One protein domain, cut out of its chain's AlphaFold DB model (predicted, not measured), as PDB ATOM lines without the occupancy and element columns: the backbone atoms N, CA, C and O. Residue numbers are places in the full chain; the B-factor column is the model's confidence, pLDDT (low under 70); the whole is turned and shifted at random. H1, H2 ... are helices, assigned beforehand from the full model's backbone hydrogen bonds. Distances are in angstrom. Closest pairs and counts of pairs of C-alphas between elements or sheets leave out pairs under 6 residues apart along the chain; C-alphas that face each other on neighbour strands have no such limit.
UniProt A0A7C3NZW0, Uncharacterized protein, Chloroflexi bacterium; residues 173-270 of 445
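This is residues 173 to 270 of the 445 residues of an uncharacterized protein of Chloroflexi bacterium (UniProt A0A7C3NZW0). What shape do these atoms make? Four nearly aligned helices form an elongated up-and-down bundle, each running against the one before it in the chain; the longest, H3, makes the middle together with H2, and H1 and H4 cover the two opposite sides of that pair. What is it made of, and how large is it? The printed part has 98 residues with four named helices, H1, H2, H3 and H4 in that order, and no named strand; its class is all helix. It is compact, with a radius of gyration of the C-alphas of 13.1 A, and spans 38 by 23 by 17 A.

Where is the longest helix? H3, residues 223 to 246, measures 35.5 A from C-alpha 223 at (212.340, 171.644, 174.553) to C-alpha 246. Where are the others? H2 is residues 200 to 217, 26.7 A. H1 is residues 174 to 193, 28.4 A, beginning at C-alpha 174 (199.963, 174.445, 176.456). H4 is residues 251 to 270, 28.6 A, ending at C-alpha 270 (208.629, 165.019, 162.742).

What touches H3? H2 touches residues 226 to 236 of H3 alone, opposite ways at a shallow tilt of 19 degrees, the closest C-alphas being Ala 214 and Ile 229, 7.7 A. H1 touches H3, running the same way, closest at C-alphas Ile 189 and Val 239, 6.0 A. H4 touches H3, opposite ways, closest at C-alphas Ile 233 and Val 261, 6.5 A. What else touches H2? H4 runs the same way at a shallow tilt of 11 degrees, closest at C-alphas Asn 211 and Ala 264, 5.0 A. H1 runs opposite ways at 29 degrees, closest at C-alphas Ala 174 and Leu 213, 7.0 A. What stays apart, and how are the backbones? H1 and H4 are apart. In H1, H2, H3 and H4 every O i to N i+4 pair is within hydrogen-bond range.

How far does it reach? The two C-alphas farthest apart, Gly 195 and Asp 219, are 39.2 A apart. Are there cuts, long links or weak places? The printed part has no cut; the links H2 to H3 and H3 to H4 are tight, and H1 to H2 is short. The mean pLDDT of the printed part is 92.5, with residue 221 under 70.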
ATOM      1  N   SER A 173     196.857 177.721 178.272       86.50
ATOM      2  CA  SER A 173     198.247 177.586 177.830       86.50
ATOM      3  C   SER A 173     198.600 176.109 177.631       86.50
ATOM      4  O   SER A 173     198.037 175.235 178.300       86.50
ATOM      5  N   ALA A 174     199.522 175.818 176.709       89.56
ATOM      6  CA  ALA A 174     199.963 174.445 176.456       89.56
ATOM      7  C   ALA A 174     200.392 173.745 177.761       89.56
ATOM      8  O   ALA A 174     200.017 172.600 177.990       89.56
ATOM      9  N   ASP A 175     201.051 174.471 178.671       88.25
ATOM     10  CA  ASP A 175     201.410 173.979 180.006       88.25
ATOM     11  C   ASP A 175     200.208 173.618 180.887       88.25
ATOM     12  O   ASP A 175     200.227 172.585 181.558       88.25
ATOM     13  N   ALA A 176     199.153 174.440 180.900       87.31
ATOM     14  CA  ALA A 176     197.955 174.167 181.691       87.31
ATOM     15  C   ALA A 176     197.180 172.962 181.140       87.31
ATOM     16  O   ALA A 176     196.731 172.104 181.900       87.31
ATOM     17  N   GLN A 177     197.056 172.863 179.813       91.94
ATOM     18  CA  GLN A 177     196.425 171.707 179.167       91.94
ATOM     19  C   GLN A 177     197.203 170.418 179.429       91.94
ATOM     20  O   GLN A 177     196.605 169.373 179.692       91.94
ATOM     21  N   LEU A 178     198.529 170.505 179.394       94.19
ATOM     22  CA  LEU A 178     199.422 169.400 179.685       94.19
ATOM     23  C   LEU A 178     199.316 168.944 181.144       94.19
ATOM     24  O   LEU A 178     199.231 167.745 181.384       94.19
ATOM     25  N   ALA A 179     199.233 169.867 182.106       91.19
ATOM     26  CA  ALA A 179     199.028 169.520 183.515       91.19
ATOM     27  C   ALA A 179     197.709 168.753 183.740       91.19
ATOM     28  O   ALA A 179     197.694 167.729 184.421       91.19
ATOM     29  N   ILE A 180     196.617 169.191 183.099       91.19
ATOM     30  CA  ILE A 180     195.319 168.495 183.152       91.19
ATOM     31  C   ILE A 180     195.415 167.097 182.514       91.19
ATOM     32  O   ILE A 180     194.826 166.137 183.012       91.19
ATOM     33  N   LEU A 181     196.145 166.965 181.401       95.38
ATOM     34  CA  LEU A 181     196.372 165.673 180.745       95.38
ATOM     35  C   LEU A 181     197.213 164.725 181.604       95.38
ATOM     36  O   LEU A 181     196.897 163.535 181.672       95.38
ATOM     37  N   GLU A 182     198.255 165.229 182.262       95.81
ATOM     38  CA  GLU A 182     199.091 164.465 183.192       95.81
ATOM     39  C   GLU A 182     198.258 163.934 184.366       95.81
ATOM     40  O   GLU A 182     198.322 162.736 184.653       95.81
ATOM     41  N   GLU A 183     197.433 164.785 184.982       95.00
ATOM     42  CA  GLU A 183     196.532 164.411 186.080       95.00
ATOM     43  C   GLU A 183     195.533 163.330 185.648       95.00
ATOM     44  O   GLU A 183     195.506 162.248 186.237       95.00
ATOM     45  N   LYS A 184     194.786 163.559 184.557       94.88
ATOM     46  CA  LYS A 184     193.818 162.575 184.037       94.88
ATOM     47  C   LYS A 184     194.473 161.242 183.676       94.88
ATOM     48  O   LYS A 184     193.917 160.180 183.948       94.88
ATOM     49  N   THR A 185     195.659 161.273 183.070       95.94
ATOM     50  CA  THR A 185     196.395 160.044 182.735       95.94
ATOM     51  C   THR A 185     196.787 159.289 184.007       95.94
ATOM     52  O   THR A 185     196.692 158.064 184.060       95.94
ATOM     53  N   GLN A 186     197.187 160.005 185.058       95.75
ATOM     54  CA  GLN A 186     197.559 159.414 186.341       95.75
ATOM     55  C   GLN A 186     196.353 158.824 187.088       95.75
ATOM     56  O   GLN A 186     196.484 157.770 187.715       95.75
ATOM     57  N   ASP A 187     195.175 159.435 186.973       93.69
ATOM     58  CA  ASP A 187     193.914 158.888 187.486       93.69
ATOM     59  C   ASP A 187     193.535 157.577 186.809       93.69
ATOM     60  O   ASP A 187     193.243 156.594 187.494       93.69
ATOM     61  N   LEU A 188     193.640 157.523 185.480       94.25
ATOM     62  CA  LEU A 188     193.401 156.296 184.724       94.25
ATOM     63  C   LEU A 188     194.406 155.203 185.102       94.25
ATOM     64  O   LEU A 188     194.017 154.054 185.279       94.25
ATOM     65  N   ILE A 189     195.684 155.532 185.322       94.00
ATOM     66  CA  ILE A 189     196.666 154.552 185.823       94.00
ATOM     67  C   ILE A 189     196.248 154.008 187.197       94.00
ATOM     68  O   ILE A 189     196.333 152.799 187.426       94.00
ATOM     69  N   ARG A 190     195.782 154.866 188.112       94.06
ATOM     70  CA  ARG A 190     195.316 154.430 189.440       94.06
ATOM     71  C   ARG A 190     194.088 153.527 189.342       94.06
ATOM     72  O   ARG A 190     194.051 152.491 190.004       94.06
ATOM     73  N   GLN A 191     193.122 153.869 188.491       92.38
ATOM     74  CA  GLN A 191     191.949 153.030 188.227       92.38
ATOM     75  C   GLN A 191     192.346 151.680 187.613       92.38
ATOM     76  O   GLN A 191     191.881 150.640 188.078       92.38
ATOM     77  N   ALA A 192     193.294 151.683 186.669       90.62
ATOM     78  CA  ALA A 192     193.862 150.473 186.075       90.62
ATOM     79  C   ALA A 192     194.468 149.538 187.117       90.62
ATOM     80  O   ALA A 192     194.281 148.325 187.069       90.62
ATOM     81  N   GLN A 193     195.223 150.103 188.058       91.94
ATOM     82  CA  GLN A 193     195.867 149.352 189.129       91.94
ATOM     83  C   GLN A 193     194.859 148.791 190.133       91.94
ATOM     84  O   GLN A 193     195.097 147.726 190.697       91.94
ATOM     85  N   ALA A 194     193.734 149.476 190.331       92.81
ATOM     86  CA  ALA A 194     192.651 149.020 191.190       92.81
ATOM     87  C   ALA A 194     191.747 147.961 190.531       92.81
ATOM     88  O   ALA A 194     190.865 147.428 191.203       92.81
ATOM     89  N   GLY A 195     191.939 147.656 189.239       90.56
ATOM     90  CA  GLY A 195     191.029 146.799 188.477       90.56
ATOM     91  C   GLY A 195     189.654 147.438 188.253       90.56
ATOM     92  O   GLY A 195     188.668 146.717 188.132       90.56
ATOM     93  N   GLY A 196     189.578 148.772 188.266       85.75
ATOM     94  CA  GLY A 196     188.356 149.502 187.943       85.75
ATOM     95  C   GLY A 196     188.042 149.447 186.448       85.75
ATOM     96  O   GLY A 196     188.949 149.363 185.620       85.75
ATOM     97  N   ASP A 197     186.756 149.519 186.114       86.44
ATOM     98  CA  ASP A 197     186.302 149.640 184.731       86.44
ATOM     99  C   ASP A 197     186.637 151.035 184.184       86.44
ATOM    100  O   ASP A 197     186.483 152.039 184.882       86.44
ATOM    101  N   PHE A 198     187.057 151.104 182.919       86.38
ATOM    102  CA  PHE A 198     187.271 152.368 182.214       86.38
ATOM    103  C   PHE A 198     186.087 152.674 181.315       86.38
ATOM    104  O   PHE A 198     185.568 151.788 180.632       86.38
ATOM    105  N   SER A 199     185.719 153.947 181.217       90.62
ATOM    106  CA  SER A 199     184.852 154.371 180.127       90.62
ATOM    107  C   SER A 199     185.646 154.396 178.819       90.62
ATOM    108  O   SER A 199     186.664 155.081 178.702       90.62
ATOM    109  N   GLU A 200     185.150 153.704 177.790       94.00
ATOM    110  CA  GLU A 200     185.700 153.783 176.428       94.00
ATOM    111  C   GLU A 200     185.777 155.235 175.920       94.00
ATOM    112  O   GLU A 200     186.713 155.609 175.212       94.00
ATOM    113  N   GLY A 201     184.819 156.076 176.329       90.88
ATOM    114  CA  GLY A 201     184.787 157.493 175.973       90.88
ATOM    115  C   GLY A 201     185.918 158.306 176.604       90.88
ATOM    116  O   GLY A 201     186.458 159.194 175.950       90.88
ATOM    117  N   GLU A 202     186.321 157.984 177.837       92.88
ATOM    118  CA  GLU A 202     187.401 158.699 178.532       92.88
ATOM    119  C   GLU A 202     188.760 158.428 177.884       92.88
ATOM    120  O   GLU A 202     189.560 159.349 177.725       92.88
ATOM    121  N   LEU A 203     188.998 157.187 177.445       94.25
ATOM    122  CA  LEU A 203     190.216 156.821 176.718       94.25
ATOM    123  C   LEU A 203     190.326 157.570 175.388       94.25
ATOM    124  O   LEU A 203     191.372 158.151 175.108       94.25
ATOM    125  N   LEU A 204     189.244 157.604 174.603       93.88
ATOM    126  CA  LEU A 204     189.219 158.317 173.322       93.88
ATOM    127  C   LEU A 204     189.333 159.839 173.496       93.88
ATOM    128  O   LEU A 204     189.982 160.510 172.691       93.88
ATOM    129  N   GLU A 205     188.729 160.403 174.545       93.25
ATOM    130  CA  GLU A 205     188.866 161.827 174.862       93.25
ATOM    131  C   GLU A 205     190.317 162.172 175.223       93.25
ATOM    132  O   GLU A 205     190.857 163.172 174.741       93.25
ATOM    133  N   LEU A 206     190.961 161.339 176.043       94.88
ATOM    134  CA  LEU A 206     192.343 161.532 176.470       94.88
ATOM    135  C   LEU A 206     193.304 161.519 175.268       94.88
ATOM    136  O   LEU A 206     194.110 162.440 175.119       94.88
ATOM    137  N   THR A 207     193.184 160.534 174.374       94.69
ATOM    138  CA  THR A 207     194.035 160.423 173.177       94.69
ATOM    139  C   THR A 207     193.752 161.524 172.153       94.69
ATOM    140  O   THR A 207     194.678 162.038 171.520       94.69
ATOM    141  N   SER A 208     192.494 161.957 172.021       94.44
ATOM    142  CA  SER A 208     192.134 163.098 171.172       94.44
ATOM    143  C   SER A 208     192.749 164.405 171.674       94.44
ATOM    144  O   SER A 208     193.231 165.197 170.864       94.44
ATOM    145  N   ARG A 209     192.746 164.645 172.991       94.62
ATOM    146  CA  ARG A 209     193.345 165.851 173.585       94.62
ATOM    147  C   ARG A 209     194.864 165.863 173.443       94.62
ATOM    148  O   ARG A 209     195.417 166.908 173.117       94.62
ATOM    149  N   THR A 210     195.527 164.720 173.619       95.62
ATOM    150  CA  THR A 210     196.978 164.608 173.393       95.62
ATOM    151  C   THR A 210     197.353 164.924 171.947       95.62
ATOM    152  O   THR A 210     198.298 165.672 171.721       95.62
ATOM    153  N   ASN A 211     196.579 164.445 170.966       94.56
ATOM    154  CA  ASN A 211     196.791 164.789 169.555       94.56
ATOM    155  C   ASN A 211     196.625 166.284 169.272       94.56
ATOM    156  O   ASN A 211     197.452 166.870 168.577       94.56
ATOM    157  N   ALA A 212     195.578 166.904 169.822       92.81
ATOM    158  CA  ALA A 212     195.349 168.337 169.662       92.81
ATOM    159  C   ALA A 212     196.480 169.172 170.283       92.81
ATOM    160  O   ALA A 212     196.831 170.227 169.759       92.81
ATOM    161  N   LEU A 213     197.059 168.701 171.389       93.38
ATOM    162  CA  LEU A 213     198.169 169.377 172.047       93.38
ATOM    163  C   LEU A 213     199.482 169.200 171.271       93.38
ATOM    164  O   LEU A 213     200.197 170.181 171.092       93.38
ATOM    165  N   ALA A 214     199.754 168.001 170.747       92.81
ATOM    166  CA  ALA A 214     200.903 167.737 169.876       92.81
ATOM    167  C   ALA A 214     200.878 168.603 168.604       92.81
ATOM    168  O   ALA A 214     201.909 169.117 168.192       92.81
ATOM    169  N   GLU A 215     199.699 168.820 168.014       91.62
ATOM    170  CA  GLU A 215     199.540 169.660 166.819       91.62
ATOM    171  C   GLU A 215     199.863 171.135 167.076       91.62
ATOM    172  O   GLU A 215     200.469 171.787 166.238       91.62
ATOM    173  N   ARG A 216     199.539 171.652 168.263       89.50
ATOM    174  CA  ARG A 216     199.848 173.043 168.637       89.50
ATOM    175  C   ARG A 216     201.329 173.302 168.888       89.50
ATOM    176  O   ARG A 216     201.742 174.455 168.942       89.50
ATOM    177  N   LEU A 217     202.112 172.255 169.121       88.44
ATOM    178  CA  LEU A 217     203.543 172.379 169.393       88.44
ATOM    179  C   LEU A 217     204.403 172.441 168.155       88.44
ATOM    180  O   LEU A 217     205.537 172.904 168.258       88.44
ATOM    181  N   ASP A 218     203.860 172.031 167.013       81.75
ATOM    182  CA  ASP A 218     204.530 172.199 165.726       81.75
ATOM    183  C   ASP A 218     204.857 173.688 165.481       81.75
ATOM    184  O   ASP A 218     205.906 174.032 164.941       81.75
ATOM    185  N   ASP A 219     204.028 174.585 166.030       78.19
ATOM    186  CA  ASP A 219     204.202 176.036 165.949       78.19
ATOM    187  C   ASP A 219     205.178 176.619 166.991       78.19
ATOM    188  O   ASP A 219     205.560 177.788 166.905       78.19
ATOM    189  N   THR A 220     205.564 175.878 168.038       73.81
ATOM    190  CA  THR A 220     206.415 176.408 169.123       73.81
ATOM    191  C   THR A 220     207.296 175.312 169.735       73.81
ATOM    192  O   THR A 220     206.955 174.758 170.786       73.81
ATOM    193  N   PRO A 221     208.463 175.008 169.133       66.12
ATOM    194  CA  PRO A 221     209.354 173.952 169.601       66.12
ATOM    195  C   PRO A 221     210.073 174.373 170.892       66.12
ATOM    196  O   PRO A 221     211.224 174.806 170.893       66.12
ATOM    197  N   SER A 222     209.388 174.261 172.028       71.44
ATOM    198  CA  SER A 222     209.990 174.437 173.349       71.44
ATOM    199  C   SER A 222     210.405 173.077 173.917       71.44
ATOM    200  O   SER A 222     209.581 172.226 174.245       71.44
ATOM    201  N   SER A 223     211.719 172.888 174.069       76.88
ATOM    202  CA  SER A 223     212.340 171.644 174.553       76.88
ATOM    203  C   SER A 223     211.703 171.013 175.814       76.88
ATOM    204  O   SER A 223     211.523 169.793 175.814       76.88
ATOM    205  N   PRO A 224     211.315 171.757 176.877       90.31
ATOM    206  CA  PRO A 224     210.762 171.125 178.080       90.31
ATOM    207  C   PRO A 224     209.333 170.599 177.891       90.31
ATOM    208  O   PRO A 224     208.943 169.631 178.546       90.31
ATOM    209  N   LEU A 225     208.546 171.210 177.002       91.12
ATOM    210  CA  LEU A 225     207.144 170.847 176.819       91.12
ATOM    211  C   LEU A 225     207.017 169.569 175.979       91.12
ATOM    212  O   LEU A 225     206.258 168.668 176.338       91.12
ATOM    213  N   THR A 226     207.861 169.425 174.951       92.12
ATOM    214  CA  THR A 226     207.991 168.194 174.152       92.12
ATOM    215  C   THR A 226     208.343 166.984 175.024       92.12
ATOM    216  O   THR A 226     207.707 165.938 174.906       92.12
ATOM    217  N   GLN A 227     209.292 167.131 175.960       93.56
ATOM    218  CA  GLN A 227     209.694 166.047 176.873       93.56
ATOM    219  C   GLN A 227     208.546 165.577 177.772       93.56
ATOM    220  O   GLN A 227     208.373 164.381 178.008       93.56
ATOM    221  N   ARG A 228     207.739 166.511 178.283       95.25
ATOM    222  CA  ARG A 228     206.600 166.166 179.137       95.25
ATOM    223  C   ARG A 228     205.497 165.443 178.366       95.25
ATOM    224  O   ARG A 228     204.892 164.517 178.899       95.25
ATOM    225  N   ILE A 229     205.251 165.811 177.113       94.94
ATOM    226  CA  ILE A 229     204.239 165.121 176.297       94.94
ATOM    227  C   ILE A 229     204.688 163.723 175.931       94.94
ATOM    228  O   ILE A 229     203.874 162.806 175.991       94.94
ATOM    229  N   ASP A 230     205.967 163.539 175.622       95.44
ATOM    230  CA  ASP A 230     206.529 162.209 175.395       95.44
ATOM    231  C   ASP A 230     206.332 161.302 176.628       95.44
ATOM    232  O   ASP A 230     205.916 160.141 176.521       95.44
ATOM    233  N   ALA A 231     206.481 161.868 177.833       96.00
ATOM    234  CA  ALA A 231     206.162 161.174 179.079       96.00
ATOM    235  C   ALA A 231     204.661 160.840 179.216       96.00
ATOM    236  O   ALA A 231     204.316 159.747 179.677       96.00
ATOM    237  N   VAL A 232     203.753 161.734 178.802       96.50
ATOM    238  CA  VAL A 232     202.300 161.468 178.787       96.50
ATOM    239  C   VAL A 232     201.944 160.374 177.776       96.50
ATOM    240  O   VAL A 232     201.219 159.446 178.129       96.50
ATOM    241  N   ILE A 233     202.480 160.424 176.557       96.94
ATOM    242  CA  ILE A 233     202.277 159.410 175.505       96.94
ATOM    243  C   ILE A 233     202.745 158.035 175.987       96.94
ATOM    244  O   ILE A 233     202.024 157.042 175.851       96.94
ATOM    245  N   SER A 234     203.916 157.974 176.624       96.75
ATOM    246  CA  SER A 234     204.451 156.743 177.213       96.75
ATOM    247  C   SER A 234     203.517 156.165 178.283       96.75
ATOM    248  O   SER A 234     203.198 154.974 178.256       96.75
ATOM    249  N   LYS A 235     202.995 157.013 179.178       96.38
ATOM    250  CA  LYS A 235     202.001 156.618 180.190       96.38
ATOM    251  C   LYS A 235     200.679 156.151 179.565       96.38
ATOM    252  O   LYS A 235     200.088 155.183 180.038       96.38
ATOM    253  N   GLN A 236     200.215 156.785 178.489       96.25
ATOM    254  CA  GLN A 236     198.992 156.377 177.788       96.25
ATOM    255  C   GLN A 236     199.119 154.982 177.169       96.25
ATOM    256  O   GLN A 236     198.191 154.182 177.281       96.25
ATOM    257  N   ARG A 237     200.275 154.645 176.582       97.12
ATOM    258  CA  ARG A 237     200.546 153.279 176.096       97.12
ATOM    259  C   ARG A 237     200.472 152.251 177.212       97.12
ATOM    260  O   ARG A 237     199.917 151.172 177.011       97.12
ATOM    261  N   GLU A 238     200.990 152.590 178.390       96.00
ATOM    262  CA  GLU A 238     200.888 151.722 179.559       96.00
ATOM    263  C   GLU A 238     199.418 151.471 179.931       96.00
ATOM    264  O   GLU A 238     199.015 150.313 180.061       96.00
ATOM    265  N   VAL A 239     198.597 152.524 180.016       95.19
ATOM    266  CA  VAL A 239     197.151 152.408 180.288       95.19
ATOM    267  C   VAL A 239     196.457 151.536 179.241       95.19
ATOM    268  O   VAL A 239     195.732 150.616 179.614       95.19
ATOM    269  N   LEU A 240     196.716 151.757 177.948       95.88
ATOM    270  CA  LEU A 240     196.120 150.965 176.866       95.88
ATOM    271  C   LEU A 240     196.531 149.491 176.945       95.88
ATOM    272  O   LEU A 240     195.680 148.611 176.833       95.88
ATOM    273  N   SER A 241     197.808 149.201 177.207       95.19
ATOM    274  CA  SER A 241     198.297 147.823 177.350       95.19
ATOM    275  C   SER A 241     197.650 147.090 178.533       95.19
ATOM    276  O   SER A 241     197.291 145.917 178.421       95.19
ATOM    277  N   ARG A 242     197.426 147.793 179.650       93.94
ATOM    278  CA  ARG A 242     196.743 147.255 180.833       93.94
ATOM    279  C   ARG A 242     195.254 147.050 180.575       93.94
ATOM    280  O   ARG A 242     194.731 145.991 180.909       93.94
ATOM    281  N   ALA A 243     194.587 148.018 179.949       93.06
ATOM    282  CA  ALA A 243     193.178 147.914 179.578       93.06
ATOM    283  C   ALA A 243     192.931 146.742 178.613       93.06
ATOM    284  O   ALA A 243     191.953 146.009 178.766       93.06
ATOM    285  N   ALA A 244     193.862 146.513 177.680       94.94
ATOM    286  CA  ALA A 244     193.861 145.357 176.790       94.94
ATOM    287  C   ALA A 244     194.007 144.035 177.558       94.94
ATOM    288  O   ALA A 244     193.232 143.107 177.336       94.94
ATOM    289  N   ALA A 245     194.969 143.955 178.482       94.56
ATOM    290  CA  ALA A 245     195.205 142.761 179.294       94.56
ATOM    291  C   ALA A 245     194.029 142.438 180.234       94.56
ATOM    292  O   ALA A 245     193.734 141.269 180.471       94.56
ATOM    293  N   ALA A 246     193.347 143.466 180.741       93.19
ATOM    294  CA  ALA A 246     192.169 143.326 181.590       93.19
ATOM    295  C   ALA A 246     190.892 142.969 180.810       93.19
ATOM    296  O   ALA A 246     189.896 142.592 181.421       93.19
ATOM    297  N   GLY A 247     190.888 143.106 179.478       94.50
ATOM    298  CA  GLY A 247     189.675 142.955 178.669       94.50
ATOM    299  C   GLY A 247     188.602 144.009 178.971       94.50
ATOM    300  O   GLY A 247     187.431 143.781 178.684       94.50
ATOM    301  N   ALA A 248     188.994 145.145 179.559       92.81
ATOM    302  CA  ALA A 248     188.079 146.193 180.017       92.81
ATOM    303  C   ALA A 248     187.541 147.073 178.874       92.81
ATOM    304  O   ALA A 248     186.570 147.800 179.051       92.81
ATOM    305  N   VAL A 249     188.182 147.028 177.704       94.12
ATOM    306  CA  VAL A 249     187.876 147.873 176.543       94.12
ATOM    307  C   VAL A 249     187.697 146.990 175.322       94.12
ATOM    308  O   VAL A 249     188.436 146.018 175.133       94.12
ATOM    309  N   SER A 250     186.733 147.327 174.467       95.56
ATOM    310  CA  SER A 250     186.519 146.568 173.243       95.56
ATOM    311  C   SER A 250     187.737 146.662 172.296       95.56
ATOM    312  O   SER A 250     188.350 147.726 172.152       95.56
ATOM    313  N   PRO A 251     188.092 145.572 171.583       96.94
ATOM    314  CA  PRO A 251     189.189 145.574 170.613       96.94
ATOM    315  C   PRO A 251     189.180 146.722 169.579       96.94
ATOM    316  O   PRO A 251     190.260 147.251 169.306       96.94
ATOM    317  N   PRO A 252     188.034 147.149 168.994       96.50
ATOM    318  CA  PRO A 252     188.038 148.255 168.034       96.50
ATOM    319  C   PRO A 252     188.409 149.598 168.674       96.50
ATOM    320  O   PRO A 252     189.166 150.360 168.074       96.50
ATOM    321  N   VAL A 253     187.934 149.875 169.891       95.00
ATOM    322  CA  VAL A 253     188.263 151.117 170.609       95.00
ATOM    323  C   VAL A 253     189.737 151.132 170.994       95.00
ATOM    324  O   VAL A 253     190.412 152.143 170.806       95.00
ATOM    325  N   LEU A 254     190.268 149.995 171.450       96.38
ATOM    326  CA  LEU A 254     191.688 149.854 171.758       96.38
ATOM    327  C   LEU A 254     192.568 150.115 170.522       96.38
ATOM    328  O   LEU A 254     193.554 150.845 170.613       96.38
ATOM    329  N   ALA A 255     192.198 149.565 169.361       96.88
ATOM    330  CA  ALA A 255     192.920 149.791 168.108       96.88
ATOM    331  C   ALA A 255     192.893 151.270 167.687       96.88
ATOM    332  O   ALA A 255     193.925 151.821 167.297       96.88
ATOM    333  N   GLN A 256     191.737 151.928 167.815       96.31
ATOM    334  CA  GLN A 256     191.588 153.352 167.511       96.31
ATOM    335  C   GLN A 256     192.431 154.229 168.447       96.31
ATOM    336  O   GLN A 256     193.151 155.111 167.978       96.31
ATOM    337  N   ALA A 257     192.377 153.981 169.757       96.31
ATOM    338  CA  ALA A 257     193.165 154.720 170.738       96.31
ATOM    339  C   ALA A 257     194.673 154.525 170.504       96.31
ATOM    340  O   ALA A 257     195.431 155.493 170.501       96.31
ATOM    341  N   GLN A 258     195.110 153.296 170.204       97.62
ATOM    342  CA  GLN A 258     196.509 153.009 169.880       97.62
ATOM    343  C   GLN A 258     196.976 153.744 168.615       97.62
ATOM    344  O   GLN A 258     198.082 154.286 168.590       97.62
ATOM    345  N   GLN A 259     196.139 153.791 167.575       97.31
ATOM    346  CA  GLN A 259     196.437 154.536 166.352       97.31
ATOM    347  C   GLN A 259     196.595 156.035 166.640       97.31
ATOM    348  O   GLN A 259     197.536 156.651 166.146       97.31
ATOM    349  N   GLN A 260     195.725 156.607 167.474       95.50
ATOM    350  CA  GLN A 260     195.798 158.015 167.867       95.50
ATOM    351  C   GLN A 260     197.066 158.343 168.664       95.50
ATOM    352  O   GLN A 260     197.675 159.381 168.418       95.50
ATOM    353  N   VAL A 261     197.489 157.472 169.582       96.50
ATOM    354  CA  VAL A 261     198.734 157.666 170.345       96.50
ATOM    355  C   VAL A 261     199.961 157.613 169.428       96.50
ATOM    356  O   VAL A 261     200.869 158.427 169.569       96.50
ATOM    357  N   ASN A 262     199.975 156.700 168.452       96.56
ATOM    358  CA  ASN A 262     201.070 156.608 167.484       96.56
ATOM    359  C   ASN A 262     201.140 157.842 166.565       96.56
ATOM    360  O   ASN A 262     202.234 158.301 166.258       96.56
ATOM    361  N   GLN A 263     199.994 158.409 166.173       95.19
ATOM    362  CA  GLN A 263     199.951 159.656 165.397       95.19
ATOM    363  C   GLN A 263     200.527 160.846 166.176       95.19
ATOM    364  O   GLN A 263     201.272 161.639 165.602       95.19
ATOM    365  N   ALA A 264     200.221 160.962 167.472       94.56
ATOM    366  CA  ALA A 264     200.772 162.020 168.318       94.56
ATOM    367  C   ALA A 264     202.304 161.926 168.418       94.56
ATOM    368  O   ALA A 264     202.996 162.936 168.308       94.56
ATOM    369  N   GLU A 265     202.834 160.712 168.592       95.56
ATOM    370  CA  GLU A 265     204.279 160.466 168.655       95.56
ATOM    371  C   GLU A 265     204.972 160.771 167.321       95.56
ATOM    372  O   GLU A 265     206.021 161.414 167.306       95.56
ATOM    373  N   GLU A 266     204.385 160.351 166.196       95.25
ATOM    374  CA  GLU A 266     204.943 160.629 164.870       95.25
ATOM    375  C   GLU A 266     205.017 162.137 164.605       95.25
ATOM    376  O   GLU A 266     206.063 162.616 164.170       95.25
ATOM    377  N   LYS A 267     203.970 162.893 164.974       92.31
ATOM    378  CA  LYS A 267     203.957 164.364 164.888       92.31
ATOM    379  C   LYS A 267     205.069 165.006 165.725       92.31
ATOM    380  O   LYS A 267     205.794 165.861 165.224       92.31
ATOM    381  N   LEU A 268     205.248 164.568 166.975       92.06
ATOM    382  CA  LEU A 268     206.319 165.077 167.847       92.06
ATOM    383  C   LEU A 268     207.712 164.756 167.301       92.06
ATOM    384  O   LEU A 268     208.626 165.563 167.445       92.06
ATOM    385  N   ARG A 269     207.877 163.593 166.663       91.44
ATOM    386  CA  ARG A 269     209.150 163.166 166.075       91.44
ATOM    387  C   ARG A 269     209.466 163.872 164.757       91.44
ATOM    388  O   ARG A 269     210.641 164.022 164.430       91.44
ATOM    389  N   SER A 270     208.451 164.272 163.991       89.25
ATOM    390  CA  SER A 270     208.629 165.019 162.742       89.25
ATOM    391  C   SER A 270     208.920 166.507 162.946       89.25
ATOM    392  O   SER A 270     209.343 167.156 161.990       89.25
TER     393      SER A 270